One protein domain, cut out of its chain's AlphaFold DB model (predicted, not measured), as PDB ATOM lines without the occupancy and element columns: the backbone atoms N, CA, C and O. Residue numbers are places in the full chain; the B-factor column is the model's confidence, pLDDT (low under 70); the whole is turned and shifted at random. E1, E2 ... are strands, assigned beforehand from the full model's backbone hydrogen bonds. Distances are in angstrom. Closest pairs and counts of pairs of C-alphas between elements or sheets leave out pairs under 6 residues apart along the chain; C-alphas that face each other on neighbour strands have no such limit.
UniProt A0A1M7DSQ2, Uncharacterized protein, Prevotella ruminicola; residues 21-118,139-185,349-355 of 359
ATOM      1  N   ASN A  21     595.093 282.054 325.561       68.62
ATOM      2  CA  ASN A  21     595.402 281.028 326.553       68.62
ATOM      3  C   ASN A  21     596.599 281.469 327.397       68.62
ATOM      4  O   ASN A  21     597.592 281.966 326.866       68.62
ATOM      5  N   LEU A  22     596.522 281.243 328.705       79.94
ATOM      6  CA  LEU A  22     597.665 281.413 329.585       79.94
ATOM      7  C   LEU A  22     598.745 280.372 329.244       79.94
ATOM      8  O   LEU A  22     598.442 279.194 329.061       79.94
ATOM      9  N   GLU A  23     600.008 280.797 329.198       81.56
ATOM     10  CA  GLU A  23     601.160 279.930 328.883       81.56
ATOM     11  C   GLU A  23     602.166 279.823 330.047       81.56
ATOM     12  O   GLU A  23     603.210 279.185 329.922       81.56
ATOM     13  N   GLN A  24     601.873 280.445 331.197       86.31
ATOM     14  CA  GLN A  24     602.746 280.480 332.379       86.31
ATOM     15  C   GLN A  24     601.995 280.225 333.691       86.31
ATOM     16  O   GLN A  24     600.817 280.540 333.808       86.31
ATOM     17  N   GLY A  25     602.699 279.659 334.680       90.25
ATOM     18  CA  GLY A  25     602.170 279.364 336.018       90.25
ATOM     19  C   GLY A  25     601.494 280.536 336.709       90.25
ATOM     20  O   GLY A  25     601.624 281.687 336.303       90.25
ATOM     21  N   PHE A  26     600.809 280.256 337.806       93.25
ATOM     22  CA  PHE A  26     600.242 281.297 338.655       93.25
ATOM     23  C   PHE A  26     600.288 280.890 340.121       93.25
ATOM     24  O   PHE A  26     600.298 279.708 340.460       93.25
ATOM     25  N   LEU A  27     600.337 281.890 340.994       94.62
ATOM     26  CA  LEU A  27     600.199 281.713 342.434       94.62
ATOM     27  C   LEU A  27     598.736 281.956 342.797       94.62
ATOM     28  O   LEU A  27     598.178 282.976 342.394       94.62
ATOM     29  N   VAL A  28     598.117 281.045 343.546       92.75
ATOM     30  CA  VAL A  28     596.684 281.096 343.859       92.75
ATOM     31  C   VAL A  28     596.410 280.929 345.349       92.75
ATOM     32  O   VAL A  28     597.013 280.102 346.030       92.75
ATOM     33  N   SER A  29     595.440 281.686 345.847       92.44
ATOM     34  CA  SER A  29     594.832 281.469 347.153       92.44
ATOM     35  C   SER A  29     593.317 281.330 347.006       92.44
ATOM     36  O   SER A  29     592.689 281.995 346.180       92.44
ATOM     37  N   CYS A  30     592.724 280.450 347.809       89.44
ATOM     38  CA  CYS A  30     591.310 280.109 347.745       89.44
ATOM     39  C   CYS A  30     590.711 279.953 349.140       89.44
ATOM     40  O   CYS A  30     591.243 279.240 349.997       89.44
ATOM     41  N   TRP A  31     589.518 280.515 349.311       88.44
ATOM     42  CA  TRP A  31     588.699 280.386 350.508       88.44
ATOM     43  C   TRP A  31     587.373 279.723 350.179       88.44
ATOM     44  O   TRP A  31     586.724 280.064 349.194       88.44
ATOM     45  N   LYS A  32     586.943 278.819 351.054       84.94
ATOM     46  CA  LYS A  32     585.633 278.167 351.031       84.94
ATOM     47  C   LYS A  32     584.728 278.781 352.091       84.94
ATOM     48  O   LYS A  32     585.204 279.209 353.139       84.94
ATOM     49  N   ALA A  33     583.424 278.805 351.821       83.25
ATOM     50  CA  ALA A  33     582.418 279.511 352.614       83.25
ATOM     51  C   ALA A  33     582.808 280.981 352.870       83.25
ATOM     52  O   ALA A  33     582.657 281.486 353.983       83.25
ATOM     53  N   PHE A  34     583.333 281.639 351.831       84.75
ATOM     54  CA  PHE A  34     583.847 283.004 351.898       84.75
ATOM     55  C   PHE A  34     582.820 283.990 352.475       84.75
ATOM     56  O   PHE A  34     581.627 283.894 352.180       84.75
ATOM     57  N   GLY A  35     583.282 284.914 353.324       81.94
ATOM     58  CA  GLY A  35     582.455 285.949 353.950       81.94
ATOM     59  C   GLY A  35     581.474 285.439 355.014       81.94
ATOM     60  O   GLY A  35     580.651 286.207 355.508       81.94
ATOM     61  N   LYS A  36     581.529 284.151 355.381       82.38
ATOM     62  CA  LYS A  36     580.634 283.533 356.375       82.38
ATOM     63  C   LYS A  36     581.406 283.137 357.634       82.38
ATOM     64  O   LYS A  36     582.608 282.901 357.600       82.38
ATOM     65  N   ALA A  37     580.687 282.927 358.738       83.00
ATOM     66  CA  ALA A  37     581.262 282.452 360.008       83.00
ATOM     67  C   ALA A  37     581.975 281.084 359.916       83.00
ATOM     68  O   ALA A  37     582.685 280.695 360.837       83.00
ATOM     69  N   LYS A  38     581.772 280.343 358.817       83.31
ATOM     70  CA  LYS A  38     582.403 279.046 358.532       83.31
ATOM     71  C   LYS A  38     583.510 279.139 357.469       83.31
ATOM     72  O   LYS A  38     583.839 278.114 356.878       83.31
ATOM     73  N   GLN A  39     584.034 280.335 357.184       86.12
ATOM     74  CA  GLN A  39     585.092 280.529 356.189       86.12
ATOM     75  C   GLN A  39     586.322 279.669 356.512       86.12
ATOM     76  O   GLN A  39     586.776 279.619 357.654       86.12
ATOM     77  N   GLN A  40     586.873 279.010 355.494       86.19
ATOM     78  CA  GLN A  40     588.063 278.165 355.596       86.19
ATOM     79  C   GLN A  40     589.046 278.487 354.473       86.19
ATOM     80  O   GLN A  40     588.648 278.606 353.315       86.19
ATOM     81  N   VAL A  41     590.332 278.585 354.810       87.56
ATOM     82  CA  VAL A  41     591.412 278.694 353.820       87.56
ATOM     83  C   VAL A  41     591.683 277.304 353.242       87.56
ATOM     84  O   VAL A  41     592.019 276.376 353.984       87.56
ATOM     85  N   VAL A  42     591.511 277.150 351.929       84.19
ATOM     86  CA  VAL A  42     591.719 275.875 351.221       84.19
ATOM     87  C   VAL A  42     593.064 275.861 350.511       84.19
ATOM     88  O   VAL A  42     593.790 274.876 350.619       84.19
ATOM     89  N   MET A  43     593.397 276.955 349.831       86.88
ATOM     90  CA  MET A  43     594.688 277.166 349.181       86.88
ATOM     91  C   MET A  43     595.268 278.473 349.718       86.88
ATOM     92  O   MET A  43     594.564 279.482 349.742       86.88
ATOM     93  N   ASP A  44     596.520 278.448 350.158       89.06
ATOM     94  CA  ASP A  44     597.241 279.632 350.633       89.06
ATOM     95  C   ASP A  44     598.578 279.720 349.907       89.06
ATOM     96  O   ASP A  44     599.499 278.957 350.210       89.06
ATOM     97  N   LYS A  45     598.658 280.604 348.906       91.25
ATOM     98  CA  LYS A  45     599.834 280.772 348.040       91.25
ATOM     99  C   LYS A  45     600.292 279.445 347.426       91.25
ATOM    100  O   LYS A  45     601.450 279.035 347.527       91.25
ATOM    101  N   TYR A  46     599.338 278.743 346.833       89.88
ATOM    102  CA  TYR A  46     599.555 277.507 346.099       89.88
ATOM    103  C   TYR A  46     600.165 277.831 344.735       89.88
ATOM    104  O   TYR A  46     599.703 278.738 344.047       89.88
ATOM    105  N   GLU A  47     601.229 277.125 344.361       90.31
ATOM    106  CA  GLU A  47     601.864 277.281 343.052       90.31
ATOM    107  C   GLU A  47     601.175 276.363 342.044       90.31
ATOM    108  O   GLU A  47     601.105 275.149 342.240       90.31
ATOM    109  N   VAL A  48     600.726 276.940 340.932       87.38
ATOM    110  CA  VAL A  48     600.137 276.210 339.811       87.38
ATOM    111  C   VAL A  48     601.083 276.275 338.622       87.38
ATOM    112  O   VAL A  48     601.490 277.357 338.196       87.38
ATOM    113  N   LYS A  49     601.430 275.112 338.066       85.94
ATOM    114  CA  LYS A  49     602.383 274.976 336.957       85.94
ATOM    115  C   LYS A  49     601.688 274.616 335.651       85.94
ATOM    116  O   LYS A  49     600.734 273.835 335.645       85.94
ATOM    117  N   TYR A  50     602.224 275.136 334.548       82.81
ATOM    118  CA  TYR A  50     601.823 274.740 333.200       82.81
ATOM    119  C   TYR A  50     602.514 273.427 332.875       82.81
ATOM    120  O   TYR A  50     603.742 273.346 332.944       82.81
ATOM    121  N   LYS A  51     601.752 272.392 332.534       76.62
ATOM    122  CA  LYS A  51     602.304 271.104 332.115       76.62
ATOM    123  C   LYS A  51     601.808 270.791 330.717       76.62
ATOM    124  O   LYS A  51     600.604 270.662 330.506       76.62
ATOM    125  N   GLN A  52     602.742 270.620 329.790       71.12
ATOM    126  CA  GLN A  52     602.471 270.044 328.482       71.12
ATOM    127  C   GLN A  52     602.827 268.557 328.534       71.12
ATOM    128  O   GLN A  52     603.982 268.191 328.755       71.12
ATOM    129  N   ASP A  53     601.829 267.691 328.382       63.53
ATOM    130  CA  ASP A  53     602.053 266.257 328.232       63.53
ATOM    131  C   ASP A  53     602.679 265.989 326.857       63.53
ATOM    132  O   ASP A  53     602.029 266.186 325.831       63.53
ATOM    133  N   LEU A  54     603.932 265.526 326.839       58.53
ATOM    134  CA  LEU A  54     604.674 265.194 325.617       58.53
ATOM    135  C   LEU A  54     604.076 264.002 324.852       58.53
ATOM    136  O   LEU A  54     604.368 263.836 323.671       58.53
ATOM    137  N   TRP A  55     603.265 263.161 325.502       53.50
ATOM    138  CA  TRP A  55     602.671 261.982 324.871       53.50
ATOM    139  C   TRP A  55     601.400 262.324 324.089       53.50
ATOM    140  O   TRP A  55     601.190 261.820 322.989       53.50
ATOM    141  N   ASN A  56     600.554 263.191 324.653       59.38
ATOM    142  CA  ASN A  56     599.252 263.548 324.078       59.38
ATOM    143  C   ASN A  56     599.178 264.994 323.561       59.38
ATOM    144  O   ASN A  56     598.097 265.435 323.174       59.38
ATOM    145  N   ASN A  57     600.277 265.761 323.618       60.75
ATOM    146  CA  ASN A  57     600.304 267.216 323.394       60.75
ATOM    147  C   ASN A  57     599.195 267.967 324.153       60.75
ATOM    148  O   ASN A  57     598.681 268.986 323.697       60.75
ATOM    149  N   SER A  58     598.803 267.441 325.311       64.38
ATOM    150  CA  SER A  58     597.730 268.005 326.121       64.38
ATOM    151  C   SER A  58     598.330 268.953 327.147       64.38
ATOM    152  O   SER A  58     599.124 268.539 327.991       64.38
ATOM    153  N   SER A  59     597.943 270.220 327.077       68.38
ATOM    154  CA  SER A  59     598.347 271.232 328.046       68.38
ATOM    155  C   SER A  59     597.337 271.335 329.179       68.38
ATOM    156  O   SER A  59     596.132 271.386 328.935       68.38
ATOM    157  N   ARG A  60     597.815 271.378 330.425       72.88
ATOM    158  CA  ARG A  60     596.967 271.596 331.602       72.88
ATOM    159  C   ARG A  60     597.694 272.329 332.719       72.88
ATOM    160  O   ARG A  60     598.912 272.231 332.858       72.88
ATOM    161  N   TRP A  61     596.909 272.970 333.568       78.25
ATOM    162  CA  TRP A  61     597.350 273.528 334.839       78.25
ATOM    163  C   TRP A  61     597.221 272.494 335.956       78.25
ATOM    164  O   TRP A  61     596.206 271.801 336.051       78.25
ATOM    165  N   ASP A  62     598.248 272.380 336.793       76.00
ATOM    166  CA  ASP A  62     598.288 271.429 337.904       76.00
ATOM    167  C   ASP A  62     598.995 272.039 339.121       76.00
ATOM    168  O   ASP A  62     599.924 272.835 338.977       76.00
ATOM    169  N   TYR A  63     598.537 271.666 340.312       77.75
ATOM    170  CA  TYR A  63     598.929 272.265 341.590       77.75
ATOM    171  C   TYR A  63     599.080 271.232 342.706       77.75
ATOM    172  O   TYR A  63     599.244 271.617 343.852       77.75
ATOM    173  N   VAL A  64     599.007 269.926 342.425       76.88
ATOM    174  CA  VAL A  64     599.216 268.886 343.447       76.88
ATOM    175  C   VAL A  64     600.641 268.342 343.354       76.88
ATOM    176  O   VAL A  64     601.130 268.024 342.264       76.88
ATOM    177  N   GLY A  65     601.312 268.214 344.501       74.25
ATOM    178  CA  GLY A  65     602.630 267.594 344.617       74.25
ATOM    179  C   GLY A  65     603.423 268.062 345.835       74.25
ATOM    180  O   GLY A  65     603.120 269.082 346.445       74.25
ATOM    181  N   THR A  66     604.453 267.300 346.201       73.25
ATOM    182  CA  THR A  66     605.343 267.669 347.312       73.25
ATOM    183  C   THR A  66     606.560 268.425 346.802       73.25
ATOM    184  O   THR A  66     607.028 268.197 345.679       73.25
ATOM    185  N   LYS A  67     607.114 269.289 347.652       78.19
ATOM    186  CA  LYS A  67     608.308 270.089 347.370       78.19
ATOM    187  C   LYS A  67     609.488 269.236 346.894       78.19
ATOM    188  O   LYS A  67     610.268 269.683 346.062       78.19
ATOM    189  N   SER A  68     609.596 268.001 347.384       64.88
ATOM    190  CA  SER A  68     610.704 267.079 347.107       64.88
ATOM    191  C   SER A  68     610.533 266.165 345.884       64.88
ATOM    192  O   SER A  68     611.479 265.463 345.543       64.88
ATOM    193  N   THR A  69     609.353 266.098 345.249       57.69
ATOM    194  CA  THR A  69     609.030 265.025 344.274       57.69
ATOM    195  C   THR A  69     609.174 265.375 342.791       57.69
ATOM    196  O   THR A  69     609.048 264.481 341.960       57.69
ATOM    197  N   SER A  70     609.439 266.629 342.427       55.16
ATOM    198  CA  SER A  70     609.709 267.019 341.033       55.16
ATOM    199  C   SER A  70     611.100 267.624 340.908       55.16
ATOM    200  O   SER A  70     611.543 268.333 341.805       55.16
ATOM    201  N   THR A  71     611.770 267.387 339.781       57.03
ATOM    202  CA  THR A  71     613.076 267.984 339.446       57.03
ATOM    203  C   THR A  71     613.052 269.518 339.521       57.03
ATOM    204  O   THR A  71     614.062 270.111 339.877       57.03
ATOM    205  N   ASP A  72     611.876 270.126 339.304       57.34
ATOM    206  CA  ASP A  72     611.615 271.570 339.442       57.34
ATOM    207  C   ASP A  72     610.837 271.960 340.725       57.34
ATOM    208  O   ASP A  72     610.430 273.112 340.851       57.34
ATOM    209  N   GLY A  73     610.562 271.013 341.641       73.00
ATOM    210  CA  GLY A  73     609.834 271.203 342.921       73.00
ATOM    211  C   GLY A  73     608.429 271.840 342.839       73.00
ATOM    212  O   GLY A  73     608.014 272.308 341.792       73.00
ATOM    213  N   TYR A  74     607.677 271.885 343.937       83.50
ATOM    214  CA  TYR A  74     606.677 272.945 344.172       83.50
ATOM    215  C   TYR A  74     607.195 273.814 345.320       83.50
ATOM    216  O   TYR A  74     607.940 273.320 346.171       83.50
ATOM    217  N   TYR A  75     606.797 275.083 345.378       85.00
ATOM    218  CA  TYR A  75     607.235 276.027 346.412       85.00
ATOM    219  C   TYR A  75     607.078 275.488 347.854       85.00
ATOM    220  O   TYR A  75     607.980 275.598 348.700       85.00
ATOM    221  N   GLN A  76     605.940 274.846 348.111       85.81
ATOM    222  CA  GLN A  76     605.585 274.178 349.361       85.81
ATOM    223  C   GLN A  76     604.809 272.898 349.048       85.81
ATOM    224  O   GLN A  76     604.339 272.733 347.924       85.81
ATOM    225  N   ASP A  77     604.642 272.009 350.027       83.62
ATOM    226  CA  ASP A  77     603.823 270.815 349.829       83.62
ATOM    227  C   ASP A  77     602.375 271.201 349.521       83.62
ATOM    228  O   ASP A  77     601.705 271.890 350.292       83.62
ATOM    229  N   GLN A  78     601.905 270.758 348.362       77.38
ATOM    230  CA  GLN A  78     600.561 270.986 347.880       77.38
ATOM    231  C   GLN A  78     599.774 269.688 348.011       77.38
ATOM    232  O   GLN A  78     599.972 268.728 347.259       77.38
ATOM    233  N   TYR A  79     598.861 269.657 348.975       71.19
ATOM    234  CA  TYR A  79     597.956 268.529 349.146       71.19
ATOM    235  C   TYR A  79     596.616 268.834 348.496       71.19
ATOM    236  O   TYR A  79     596.046 269.910 348.693       71.19
ATOM    237  N   GLN A  80     596.102 267.845 347.774       65.31
ATOM    238  CA  GLN A  80     594.733 267.821 347.284       65.31
ATOM    239  C   GLN A  80     593.802 267.839 348.514       65.31
ATOM    240  O   GLN A  80     593.673 266.849 349.231       65.31
ATOM    241  N   ARG A  81     593.236 269.006 348.852       58.94
ATOM    242  CA  ARG A  81     592.366 269.177 350.031       58.94
ATOM    243  C   ARG A  81     590.904 269.101 349.628       58.94
ATOM    244  O   ARG A  81     590.457 269.989 348.918       58.94
ATOM    245  N   TYR A  82     590.172 268.115 350.154       55.50
ATOM    246  CA  TYR A  82     588.761 267.817 349.852       55.50
ATOM    247  C   TYR A  82     587.839 269.063 349.771       55.50
ATOM    248  O   TYR A  82     587.520 269.709 350.773       55.50
ATOM    249  N   TRP A  83     587.356 269.376 348.566       60.00
ATOM    250  CA  TRP A  83     586.240 270.266 348.270       60.00
ATOM    251  C   TRP A  83     584.995 269.400 348.348       60.00
ATOM    252  O   TRP A  83     584.563 268.804 347.373       60.00
ATOM    253  N   ASP A  84     584.453 269.306 349.555       49.84
ATOM    254  CA  ASP A  84     583.179 268.632 349.809       49.84
ATOM    255  C   ASP A  84     582.085 269.015 348.790       49.84
ATOM    256  O   ASP A  84     581.911 270.202 348.495       49.84
ATOM    257  N   ALA A  85     581.349 268.000 348.320       44.53
ATOM    258  CA  ALA A  85     580.348 267.981 347.247       44.53
ATOM    259  C   ALA A  85     579.122 268.891 347.464       44.53
ATOM    260  O   ALA A  85     578.252 269.014 346.601       44.53
ATOM    261  N   SER A  86     579.023 269.558 348.610       51.19
ATOM    262  CA  SER A  86     578.057 270.632 348.815       51.19
ATOM    263  C   SER A  86     578.562 271.926 348.177       51.19
ATOM    264  O   SER A  86     579.597 272.458 348.577       51.19
ATOM    265  N   ALA A  87     577.793 272.439 347.219       62.78
ATOM    266  CA  ALA A  87     577.868 273.777 346.640       62.78
ATOM    267  C   ALA A  87     578.096 274.871 347.708       62.78
ATOM    268  O   ALA A  87     577.154 275.466 348.228       62.78
ATOM    269  N   TYR A  88     579.354 275.156 348.050       72.19
ATOM    270  CA  TYR A  88     579.714 276.256 348.941       72.19
ATOM    271  C   TYR A  88     580.230 277.441 348.146       72.19
ATOM    272  O   TYR A  88     580.950 277.283 347.163       72.19
ATOM    273  N   ALA A  89     579.921 278.630 348.654       81.69
ATOM    274  CA  ALA A  89     580.516 279.851 348.154       81.69
ATOM    275  C   ALA A  89     582.046 279.797 348.276       81.69
ATOM    276  O   ALA A  89     582.555 279.335 349.303       81.69
ATOM    277  N   TYR A  90     582.773 280.300 347.287       85.19
ATOM    278  CA  TYR A  90     584.227 280.428 347.346       85.19
ATOM    279  C   TYR A  90     584.716 281.701 346.688       85.19
ATOM    280  O   TYR A  90     584.006 282.324 345.897       85.19
ATOM    281  N   ARG A  91     585.974 282.036 346.982       90.06
ATOM    282  CA  ARG A  91     586.695 283.095 346.292       90.06
ATOM    283  C   ARG A  91     588.131 282.685 345.995       90.06
ATOM    284  O   ARG A  91     588.833 282.227 346.898       90.06
ATOM    285  N   PHE A  92     588.525 282.860 344.739       90.62
ATOM    286  CA  PHE A  92     589.884 282.715 344.241       90.62
ATOM    287  C   PHE A  92     590.521 284.078 344.046       90.62
ATOM    288  O   PHE A  92     589.880 285.028 343.597       90.62
ATOM    289  N   TYR A  93     591.810 284.117 344.338       95.06
ATOM    290  CA  TYR A  93     592.696 285.231 344.077       95.06
ATOM    291  C   TYR A  93     593.959 284.644 343.465       95.06
ATOM    292  O   TYR A  93     594.541 283.730 344.053       95.06
ATOM    293  N   ALA A  94     594.368 285.123 342.296       95.19
ATOM    294  CA  ALA A  94     595.543 284.605 341.610       95.19
ATOM    295  C   ALA A  94     596.379 285.717 340.981       95.19
ATOM    296  O   ALA A  94     595.849 286.758 340.596       95.19
ATOM    297  N   ILE A  95     597.680 285.461 340.855       96.38
ATOM    298  CA  ILE A  95     598.621 286.298 340.105       96.38
ATOM    299  C   ILE A  95     599.409 285.433 339.120       96.38
ATOM    300  O   ILE A  95     599.821 284.326 339.473       96.38
ATOM    301  N   THR A  96     599.609 285.920 337.899       94.44
ATOM    302  CA  THR A  96     600.401 285.245 336.863       94.44
ATOM    303  C   THR A  96     601.449 286.195 336.278       94.44
ATOM    304  O   THR A  96     601.132 287.374 336.121       94.44
ATOM    305  N   PRO A  97     602.663 285.724 335.935       93.94
ATOM    306  CA  PRO A  97     603.244 284.427 336.277       93.94
ATOM    307  C   PRO A  97     603.277 284.136 337.783       93.94
ATOM    308  O   PRO A  97     603.144 285.032 338.616       93.94
ATOM    309  N   CYS A  98     603.466 282.867 338.152       92.88
ATOM    310  CA  CYS A  98     603.847 282.532 339.519       92.88
ATOM    311  C   CYS A  98     605.218 283.166 339.796       92.88
ATOM    312  O   CYS A  98     606.127 282.971 338.983       92.88
ATOM    313  N   PRO A  99     605.401 283.886 340.918       94.25
ATOM    314  CA  PRO A  99     606.708 284.417 341.269       94.25
ATOM    315  C   PRO A  99     607.766 283.307 341.382       94.25
ATOM    316  O   PRO A  99     607.413 282.163 341.703       94.25
ATOM    317  N   PRO A 100     609.055 283.633 341.180       89.94
ATOM    318  CA  PRO A 100     610.154 282.713 341.456       89.94
ATOM    319  C   PRO A 100     610.068 282.126 342.871       89.94
ATOM    320  O   PRO A 100     609.644 282.800 343.813       89.94
ATOM    321  N   HIS A 101     610.464 280.860 343.039       87.44
ATOM    322  CA  HIS A 101     610.301 280.115 344.300       87.44
ATOM    323  C   HIS A 101     610.908 280.814 345.518       87.44
ATOM    324  O   HIS A 101     610.342 280.765 346.610       87.44
ATOM    325  N   ASP A 102     612.060 281.442 345.340       87.25
ATOM    326  CA  ASP A 102     612.785 282.192 346.360       87.25
ATOM    327  C   ASP A 102     612.136 283.544 346.696       87.25
ATOM    328  O   ASP A 102     612.387 284.094 347.768       87.25
ATOM    329  N   GLU A 103     611.231 284.035 345.848       90.88
ATOM    330  CA  GLU A 103     610.551 285.318 346.017       90.88
ATOM    331  C   GLU A 103     609.099 285.201 346.505       90.88
ATOM    332  O   GLU A 103     608.577 286.176 347.043       90.88
ATOM    333  N   ILE A 104     608.440 284.036 346.413       92.81
ATOM    334  CA  ILE A 104     607.014 283.855 346.797       92.81
ATOM    335  C   ILE A 104     606.706 284.326 348.234       92.81
ATOM    336  O   ILE A 104     605.599 284.790 348.526       92.81
ATOM    337  N   ASN A 105     607.667 284.245 349.158       92.31
ATOM    338  CA  ASN A 105     607.488 284.753 350.525       92.31
ATOM    339  C   ASN A 105     607.352 286.273 350.612       92.31
ATOM    340  O   ASN A 105     606.689 286.764 351.523       92.31
ATOM    341  N   SER A 106     607.944 287.000 349.669       94.94
ATOM    342  CA  SER A 106     607.862 288.456 349.574       94.94
ATOM    343  C   SER A 106     606.507 288.927 349.036       94.94
ATOM    344  O   SER A 106     606.171 290.102 349.168       94.94
ATOM    345  N   PHE A 107     605.710 288.018 348.463       96.69
ATOM    346  CA  PHE A 107     604.350 288.290 348.011       96.69
ATOM    347  C   PHE A 107     603.329 287.993 349.111       96.69
ATOM    348  O   PHE A 107     603.399 286.983 349.830       96.69
ATOM    349  N   THR A 108     602.310 288.848 349.184       96.06
ATOM    350  CA  THR A 108     601.104 288.584 349.975       96.06
ATOM    351  C   THR A 108     599.904 288.433 349.056       96.06
ATOM    352  O   THR A 108     599.657 289.299 348.225       96.06
ATOM    353  N   LEU A 109     599.154 287.347 349.222       95.69
ATOM    354  CA  LEU A 109     597.950 287.045 348.454       95.69
ATOM    355  C   LEU A 109     596.920 286.413 349.394       95.69
ATOM    356  O   LEU A 109     596.895 285.195 349.582       95.69
ATOM    357  N   THR A 110     596.124 287.260 350.043       92.81
ATOM    358  CA  THR A 110     595.101 286.862 351.021       92.81
ATOM    359  C   THR A 110     593.719 287.361 350.608       92.81
ATOM    360  O   THR A 110     593.585 288.094 349.637       92.81
ATOM    361  N   ASP A 111     592.685 287.030 351.379       90.06
ATOM    362  CA  ASP A 111     591.344 287.594 351.229       90.06
ATOM    363  C   ASP A 111     591.261 289.084 351.573       90.06
ATOM    364  O   ASP A 111     590.270 289.741 351.262       90.06
ATOM    365  N   LYS A 112     592.294 289.614 352.230       92.62
ATOM    366  CA  LYS A 112     592.346 290.997 352.703       92.62
ATOM    367  C   LYS A 112     593.283 291.865 351.894       92.62
ATOM    368  O   LYS A 112     593.072 293.073 351.865       92.62
ATOM    369  N   GLN A 113     594.324 291.292 351.293       94.62
ATOM    370  CA  GLN A 113     595.323 292.087 350.593       94.62
ATOM    371  C   GLN A 113     596.089 291.322 349.513       94.62
ATOM    372  O   GLN A 113     596.418 290.143 349.672       94.62
ATOM    373  N   LEU A 114     596.451 292.060 348.465       96.50
ATOM    374  CA  LEU A 114     597.518 291.736 347.527       96.50
ATOM    375  C   LEU A 114     598.712 292.654 347.817       96.50
ATOM    376  O   LEU A 114     598.545 293.866 347.948       96.50
ATOM    377  N   VAL A 115     599.915 292.091 347.894       97.19
ATOM    378  CA  VAL A 115     601.175 292.843 347.937       97.19
ATOM    379  C   VAL A 115     602.160 292.185 346.981       97.19
ATOM    380  O   VAL A 115     602.577 291.046 347.203       97.19
ATOM    381  N   ILE A 116     602.528 292.922 345.939       97.62
ATOM    382  CA  ILE A 116     603.646 292.643 345.040       97.62
ATOM    383  C   ILE A 116     604.842 293.452 345.566       97.62
ATOM    384  O   ILE A 116     604.715 294.671 345.719       97.62
ATOM    385  N   PRO A 117     605.980 292.808 345.879       97.12
ATOM    386  CA  PRO A 117     607.086 293.451 346.575       97.12
ATOM    387  C   PRO A 117     607.757 294.526 345.723       97.12
ATOM    388  O   PRO A 117     607.746 294.493 344.496       97.12
ATOM    389  N   GLU A 118     608.420 295.461 346.395       96.81
ATOM    390  CA  GLU A 118     609.078 296.602 345.755       96.81
ATOM    391  C   GLU A 118     610.293 296.217 344.886       96.81
ATOM    392  O   GLU A 118     610.813 297.036 344.133       96.81
ATOM    393  N   TYR A 139     603.303 291.170 336.163       95.00
ATOM    394  CA  TYR A 139     602.202 290.379 336.709       95.00
ATOM    395  C   TYR A 139     600.827 290.886 336.261       95.00
ATOM    396  O   TYR A 139     600.584 292.092 336.229       95.00
ATOM    397  N   SER A 140     599.919 289.937 336.040       94.31
ATOM    398  CA  SER A 140     598.474 290.122 335.878       94.31
ATOM    399  C   SER A 140     597.727 289.392 336.996       94.31
ATOM    400  O   SER A 140     598.262 288.468 337.616       94.31
ATOM    401  N   VAL A 141     596.484 289.791 337.270       95.50
ATOM    402  CA  VAL A 141     595.718 289.320 338.439       95.50
ATOM    403  C   VAL A 141     594.347 288.780 338.051       95.50
ATOM    404  O   VAL A 141     593.731 289.276 337.116       95.50
ATOM    405  N   ALA A 142     593.856 287.786 338.786       93.06
ATOM    406  CA  ALA A 142     592.508 287.243 338.637       93.06
ATOM    407  C   ALA A 142     591.811 287.189 340.000       93.06
ATOM    408  O   ALA A 142     592.413 286.778 340.997       93.06
ATOM    409  N   GLN A 143     590.531 287.560 340.041       93.75
ATOM    410  CA  GLN A 143     589.714 287.495 341.250       93.75
ATOM    411  C   GLN A 143     588.332 286.936 340.910       93.75
ATOM    412  O   GLN A 143     587.512 287.618 340.305       93.75
ATOM    413  N   VAL A 144     588.061 285.698 341.321       88.81
ATOM    414  CA  VAL A 144     586.856 284.961 340.910       88.81
ATOM    415  C   VAL A 144     586.044 284.540 342.121       88.81
ATOM    416  O   VAL A 144     586.593 284.076 343.120       88.81
ATOM    417  N   GLU A 145     584.724 284.657 342.036       88.75
ATOM    418  CA  GLU A 145     583.799 284.215 343.074       88.75
ATOM    419  C   GLU A 145     582.731 283.264 342.542       88.75
ATOM    420  O   GLU A 145     582.158 283.460 341.475       88.75
ATOM    421  N   CYS A 146     582.388 282.282 343.372       85.19
ATOM    422  CA  CYS A 146     581.113 281.590 343.295       85.19
ATOM    423  C   CYS A 146     580.307 281.950 344.552       85.19
ATOM    424  O   CYS A 146     580.711 281.547 345.641       85.19
ATOM    425  N   PRO A 147     579.205 282.715 344.462       78.00
ATOM    426  CA  PRO A 147     578.530 283.265 345.646       78.00
ATOM    427  C   PRO A 147     577.607 282.261 346.360       78.00
ATOM    428  O   PRO A 147     577.372 282.352 347.568       78.00
ATOM    429  N   ASP A 148     577.079 281.287 345.629       72.94
ATOM    430  CA  ASP A 148     576.072 280.319 346.079       72.94
ATOM    431  C   ASP A 148     576.546 278.865 345.941       72.94
ATOM    432  O   ASP A 148     575.798 277.933 346.230       72.94
ATOM    433  N   GLY A 149     577.796 278.665 345.514       65.19
ATOM    434  CA  GLY A 149     578.342 277.345 345.217       65.19
ATOM    435  C   GLY A 149     577.762 276.699 343.960       65.19
ATOM    436  O   GLY A 149     578.045 275.524 343.716       65.19
ATOM    437  N   SER A 150     576.984 277.445 343.167       65.44
ATOM    438  CA  SER A 150     576.390 276.993 341.914       65.44
ATOM    439  C   SER A 150     577.423 276.357 340.987       65.44
ATOM    440  O   SER A 150     578.555 276.823 340.822       65.44
ATOM    441  N   ASN A 151     576.996 275.283 340.332       62.41
ATOM    442  CA  ASN A 151     577.789 274.596 339.316       62.41
ATOM    443  C   ASN A 151     577.653 275.238 337.931       62.41
ATOM    444  O   ASN A 151     578.297 274.775 336.998       62.41
ATOM    445  N   ASN A 152     576.847 276.293 337.790       64.88
ATOM    446  CA  ASN A 152     576.533 276.855 336.478       64.88
ATOM    447  C   ASN A 152     577.394 278.072 336.145       64.88
ATOM    448  O   ASN A 152     577.875 278.179 335.020       64.88
ATOM    449  N   ASN A 153     577.640 278.941 337.128       73.06
ATOM    450  CA  ASN A 153     578.292 280.227 336.896       73.06
ATOM    451  C   ASN A 153     579.353 280.517 337.961       73.06
ATOM    452  O   ASN A 153     579.184 280.135 339.124       73.06
ATOM    453  N   ASP A 154     580.420 281.189 337.547       81.06
ATOM    454  CA  ASP A 154     581.315 281.966 338.409       81.06
ATOM    455  C   ASP A 154     581.211 283.449 338.024       81.06
ATOM    456  O   ASP A 154     580.611 283.799 337.005       81.06
ATOM    457  N   ILE A 155     581.754 284.326 338.859       85.31
ATOM    458  CA  ILE A 155     581.787 285.770 338.639       85.31
ATOM    459  C   ILE A 155     583.245 286.199 338.611       85.31
ATOM    460  O   ILE A 155     583.970 285.976 339.583       85.31
ATOM    461  N   ASP A 156     583.653 286.844 337.526       88.25
ATOM    462  CA  ASP A 156     584.867 287.643 337.522       88.25
ATOM    463  C   ASP A 156     584.599 288.962 338.258       88.25
ATOM    464  O   ASP A 156     583.803 289.797 337.819       88.25
ATOM    465  N   LEU A 157     585.263 289.147 339.398       90.56
ATOM    466  CA  LEU A 157     585.122 290.330 340.242       90.56
ATOM    467  C   LEU A 157     585.925 291.534 339.730       90.56
ATOM    468  O   LEU A 157     585.782 292.629 340.284       90.56
ATOM    469  N   LEU A 158     586.760 291.357 338.704       90.88
ATOM    470  CA  LEU A 158     587.573 292.423 338.118       90.88
ATOM    471  C   LEU A 158     586.875 293.094 336.929       90.88
ATOM    472  O   LEU A 158     586.879 294.324 336.863       90.88
ATOM    473  N   ALA A 159     586.196 292.341 336.056       84.62
ATOM    474  CA  ALA A 159     585.323 292.894 335.012       84.62
ATOM    475  C   ALA A 159     583.832 292.952 335.393       84.62
ATOM    476  O   ALA A 159     583.038 293.516 334.636       84.62
ATOM    477  N   ASN A 160     583.437 292.406 336.553       82.31
ATOM    478  CA  ASN A 160     582.034 292.245 336.969       82.31
ATOM    479  C   ASN A 160     581.213 291.440 335.936       82.31
ATOM    480  O   ASN A 160     580.078 291.785 335.597       82.31
ATOM    481  N   GLY A 161     581.836 290.389 335.395       80.81
ATOM    482  CA  GLY A 161     581.301 289.539 334.333       80.81
ATOM    483  C   GLY A 161     580.894 288.156 334.838       80.81
ATOM    484  O   GLY A 161     581.485 287.619 335.773       80.81
ATOM    485  N   VAL A 162     579.884 287.554 334.204       80.56
ATOM    486  CA  VAL A 162     579.505 286.155 334.461       80.56
ATOM    487  C   VAL A 162     580.372 285.233 333.611       80.56
ATOM    488  O   VAL A 162     580.394 285.351 332.388       80.56
ATOM    489  N   ILE A 163     581.021 284.274 334.263       76.06
ATOM    490  CA  ILE A 163     581.771 283.189 333.637       76.06
ATOM    491  C   ILE A 163     580.835 281.977 333.527       76.06
ATOM    492  O   ILE A 163     580.482 281.356 334.535       76.06
ATOM    493  N   ASN A 164     580.413 281.648 332.303       67.38
ATOM    494  CA  ASN A 164     579.526 280.511 332.038       67.38
ATOM    495  C   ASN A 164     580.320 279.201 331.969       67.38
ATOM    496  O   ASN A 164     581.122 279.006 331.061       67.38
ATOM    497  N   LYS A 165     580.028 278.250 332.861       61.84
ATOM    498  CA  LYS A 165     580.765 276.974 332.954       61.84
ATOM    499  C   LYS A 165     580.398 275.949 331.870       61.84
ATOM    500  O   LYS A 165     581.042 274.911 331.765       61.84
ATOM    501  N   SER A 166     579.346 276.193 331.084       52.66
ATOM    502  CA  SER A 166     578.770 275.200 330.161       52.66
ATOM    503  C   SER A 166     579.369 275.181 328.750       52.66
ATOM    504  O   SER A 166     579.118 274.219 328.027       52.66
ATOM    505  N   ASN A 167     580.133 276.205 328.346       46.91
ATOM    506  CA  ASN A 167     580.609 276.354 326.960       46.91
ATOM    507  C   ASN A 167     582.125 276.136 326.771       46.91
ATOM    508  O   ASN A 167     582.540 275.919 325.637       46.91
ATOM    509  N   ASP A 168     582.919 276.089 327.849       42.50
ATOM    510  CA  ASP A 168     584.396 276.045 327.793       42.50
ATOM    511  C   ASP A 168     585.009 274.669 328.125       42.50
ATOM    512  O   ASP A 168     586.181 274.557 328.475       42.50
ATOM    513  N   GLY A 169     584.236 273.590 327.964       37.62
ATOM    514  CA  GLY A 169     584.746 272.219 328.048       37.62
ATOM    515  C   GLY A 169     584.839 271.650 329.473       37.62
ATOM    516  O   GLY A 169     585.690 272.030 330.267       37.62
ATOM    517  N   HIS A 170     584.007 270.626 329.707       34.50
ATOM    518  CA  HIS A 170     583.906 269.714 330.869       34.50
ATOM    519  C   HIS A 170     583.022 270.197 332.037       34.50
ATOM    520  O   HIS A 170     583.452 271.017 332.836       34.50
ATOM    521  N   THR A 171     581.727 269.847 332.173       41.34
ATOM    522  CA  THR A 171     580.903 268.604 332.047       41.34
ATOM    523  C   THR A 171     580.844 267.727 333.305       41.34
ATOM    524  O   THR A 171     581.874 267.435 333.892       41.34
ATOM    525  N   THR A 172     579.629 267.228 333.588       41.41
ATOM    526  CA  THR A 172     579.270 266.090 334.464       41.41
ATOM    527  C   THR A 172     579.595 266.219 335.959       41.41
ATOM    528  O   THR A 172     580.392 267.032 336.402       41.41
ATOM    529  N   THR A 173     578.885 265.441 336.774       42.41
ATOM    530  CA  THR A 173     578.795 265.517 338.245       42.41
ATOM    531  C   THR A 173     580.105 265.322 339.028       42.41
ATOM    532  O   THR A 173     580.033 265.275 340.251       42.41
ATOM    533  N   LEU A 174     581.267 265.182 338.373       38.62
ATOM    534  CA  LEU A 174     582.517 264.729 339.005       38.62
ATOM    535  C   LEU A 174     583.724 265.666 338.792       38.62
ATOM    536  O   LEU A 174     584.463 265.884 339.738       38.62
ATOM    537  N   THR A 175     583.899 266.306 337.629       52.41
ATOM    538  CA  THR A 175     585.056 267.194 337.376       52.41
ATOM    539  C   THR A 175     584.666 268.670 337.433       52.41
ATOM    540  O   THR A 175     583.940 269.142 336.559       52.41
ATOM    541  N   ARG A 176     585.160 269.429 338.424       61.66
ATOM    542  CA  ARG A 176     584.927 270.885 338.515       61.66
ATOM    543  C   ARG A 176     586.164 271.668 338.082       61.66
ATOM    544  O   ARG A 176     587.203 271.567 338.727       61.66
ATOM    545  N   TYR A 177     586.035 272.494 337.050       70.56
ATOM    546  CA  TYR A 177     587.053 273.462 336.630       70.56
ATOM    547  C   TYR A 177     586.630 274.880 337.012       70.56
ATOM    548  O   TYR A 177     585.443 275.209 336.973       70.56
ATOM    549  N   VAL A 178     587.600 275.713 337.384       75.62
ATOM    550  CA  VAL A 178     587.400 277.147 337.626       75.62
ATOM    551  C   VAL A 178     588.237 277.914 336.612       75.62
ATOM    552  O   VAL A 178     589.453 277.723 336.553       75.62
ATOM    553  N   ALA A 179     587.587 278.750 335.803       78.25
ATOM    554  CA  ALA A 179     588.280 279.659 334.899       78.25
ATOM    555  C   ALA A 179     588.816 280.864 335.682       78.25
ATOM    556  O   ALA A 179     588.156 281.371 336.588       78.25
ATOM    557  N   LEU A 180     590.016 281.307 335.323       83.25
ATOM    558  CA  LEU A 180     590.710 282.448 335.905       83.25
ATOM    559  C   LEU A 180     591.015 283.441 334.773       83.25
ATOM    560  O   LEU A 180     592.016 283.261 334.074       83.25
ATOM    561  N   PRO A 181     590.150 284.443 334.544       86.62
ATOM    562  CA  PRO A 181     590.462 285.545 333.648       86.62
ATOM    563  C   PRO A 181     591.491 286.445 334.337       86.62
ATOM    564  O   PRO A 181     591.251 286.971 335.423       86.62
ATOM    565  N   PHE A 182     592.679 286.553 333.749       89.75
ATOM    566  CA  PHE A 182     593.735 287.429 334.236       89.75
ATOM    567  C   PHE A 182     593.641 288.792 333.556       89.75
ATOM    568  O   PHE A 182     593.550 288.890 332.331       89.75
ATOM    569  N   HIS A 183     593.720 289.831 334.380       92.69
ATOM    570  CA  HIS A 183     593.594 291.232 334.013       92.69
ATOM    571  C   HIS A 183     594.907 291.963 334.263       92.69
ATOM    572  O   HIS A 183     595.605 291.717 335.254       92.69
ATOM    573  N   HIS A 184     595.212 292.897 333.375       93.25
ATOM    574  CA  HIS A 184     596.396 293.735 333.452       93.25
ATOM    575  C   HIS A 184     596.272 294.746 334.603       93.25
ATOM    576  O   HIS A 184     595.266 295.448 334.726       93.25
ATOM    577  N   ILE A 185     597.298 294.839 335.454       95.12
ATOM    578  CA  ILE A 185     597.377 295.847 336.529       95.12
ATOM    579  C   ILE A 185     597.672 297.229 335.927       95.12
ATOM    580  O   ILE A 185     597.350 298.263 336.512       95.12
ATOM    581  N   VAL A 349     593.630 287.240 329.509       70.12
ATOM    582  CA  VAL A 349     594.319 285.960 329.325       70.12
ATOM    583  C   VAL A 349     593.643 284.938 330.225       70.12
ATOM    584  O   VAL A 349     593.507 285.158 331.427       70.12
ATOM    585  N   THR A 350     593.199 283.819 329.667       66.88
ATOM    586  CA  THR A 350     592.431 282.815 330.398       66.88
ATOM    587  C   THR A 350     593.320 281.655 330.835       66.88
ATOM    588  O   THR A 350     593.959 280.969 330.036       66.88
ATOM    589  N   GLY A 351     593.358 281.428 332.146       66.62
ATOM    590  CA  GLY A 351     593.818 280.180 332.749       66.62
ATOM    591  C   GLY A 351     592.635 279.375 333.281       66.62
ATOM    592  O   GLY A 351     591.522 279.882 333.418       66.62
ATOM    593  N   SER A 352     592.864 278.114 333.626       70.62
ATOM    594  CA  SER A 352     591.879 277.317 334.358       70.62
ATOM    595  C   SER A 352     592.575 276.414 335.359       70.62
ATOM    596  O   SER A 352     593.726 276.043 335.170       70.62
ATOM    597  N   ILE A 353     591.897 276.061 336.443       70.88
ATOM    598  CA  ILE A 353     592.413 275.106 337.423       70.88
ATOM    599  C   ILE A 353     591.368 274.028 337.672       70.88
ATOM    600  O   ILE A 353     590.182 274.322 337.847       70.88
ATOM    601  N   SER A 354     591.803 272.767 337.675       69.25
ATOM    602  CA  SER A 354     590.943 271.679 338.136       69.25
ATOM    603  C   SER A 354     590.781 271.781 339.645       69.25
ATOM    604  O   SER A 354     591.744 271.858 340.393       69.25
ATOM    605  N   THR A 355     589.555 271.747 340.118       61.50
ATOM    606  CA  THR A 355     589.228 271.673 341.545       61.50
ATOM    607  C   THR A 355     588.668 270.306 341.912       61.50
ATOM    608  O   THR A 355     588.139 270.134 343.006       61.50
TER     609      THR A 355
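This is residues 21 to 118, 139 to 185 and 349 to 355 of the 359 residues of an uncharacterized protein of Prevotella ruminicola (UniProt A0A1M7DSQ2). What shape do the strands make? A twisted sheet curls into a small, imperfect barrel made by E1, E2, E3, E4, E6, E9 and E10, nearly closed where E10 meets E3. The hairpin of E7 and E8 branches off at E6, E5 lies outside near E4, and residues 53 to 58, at the tip of the hairpin of E2 and E3, stick out. What is it made of? The printed part has 152 residues, with no named helix and ten strands, E1 to E10 along the chain; the class is all strand, with under half of the residues in named elements. The branched sheet is antiparallel, and the whole is compact, with a radius of gyration of the C-alphas of 15.1 A and spans of 40 by 38 by 30 A.

Where do the first strands run? E1, residues 26 to 32, 19.4 A, begins at C-alpha 26 (600.242, 281.297, 338.655). E2, residues 40 to 53, 33.0 A, bends by 64 degrees at residue 45. E3 is residues 58 to 62 and E4 residues 90 to 96, 19.9 A. Where are the others? E5 is residues 113 to 118, E6 140 to 146, 20.7 A, E7 153 to 156 and E8 161 to 164. E9 is residues 177 to 184, 22.5 A, and E10, 349 to 354, ends at C-alpha 354 (590.943, 271.679, 338.136).

How do E1 to E4 pair? E1, E2 and E3 are a meander, each strand the antiparallel neighbour of the one before, with N 28 and O 46 at 2.8 A and N 51 and O 60 at 2.9 A, within hydrogen-bond range. E4, antiparallel to E1 with N 29 and O 93 at 2.9 A, completes a Greek key, a meander whose first strand also neighbours the fourth. What are E6's neighbours? E4 is on one side, with N 92 and O 144 at 2.8 A; on the other side are E7, with N 145 and O 155 at 2.9 A, and E9, with N 141 and O 183 at 2.9 A. E6, E7, E8 and E9 are a second Greek key, with N 163 and O 154 of E8 and E7 at 2.8 A. Where are E10 and E5? E10 is antiparallel to E9, with N 180 and O 351 at 2.8 A, and its closest C-alphas to E3 are those of Ile 353 and Trp 61, 5.8 A apart. E5 pairs with no named strand.

Where is it cut? Residues 119 to 138 and 186 to 348 are not printed, with C-alpha gaps of 13.0 A and 12.6 A. Which links are long, and where is confidence low? The links E3 to E4, E4 to E5 and E8 to E9 are long. In the model, 42 printed residues are under pLDDT 70, among them 164 to 176.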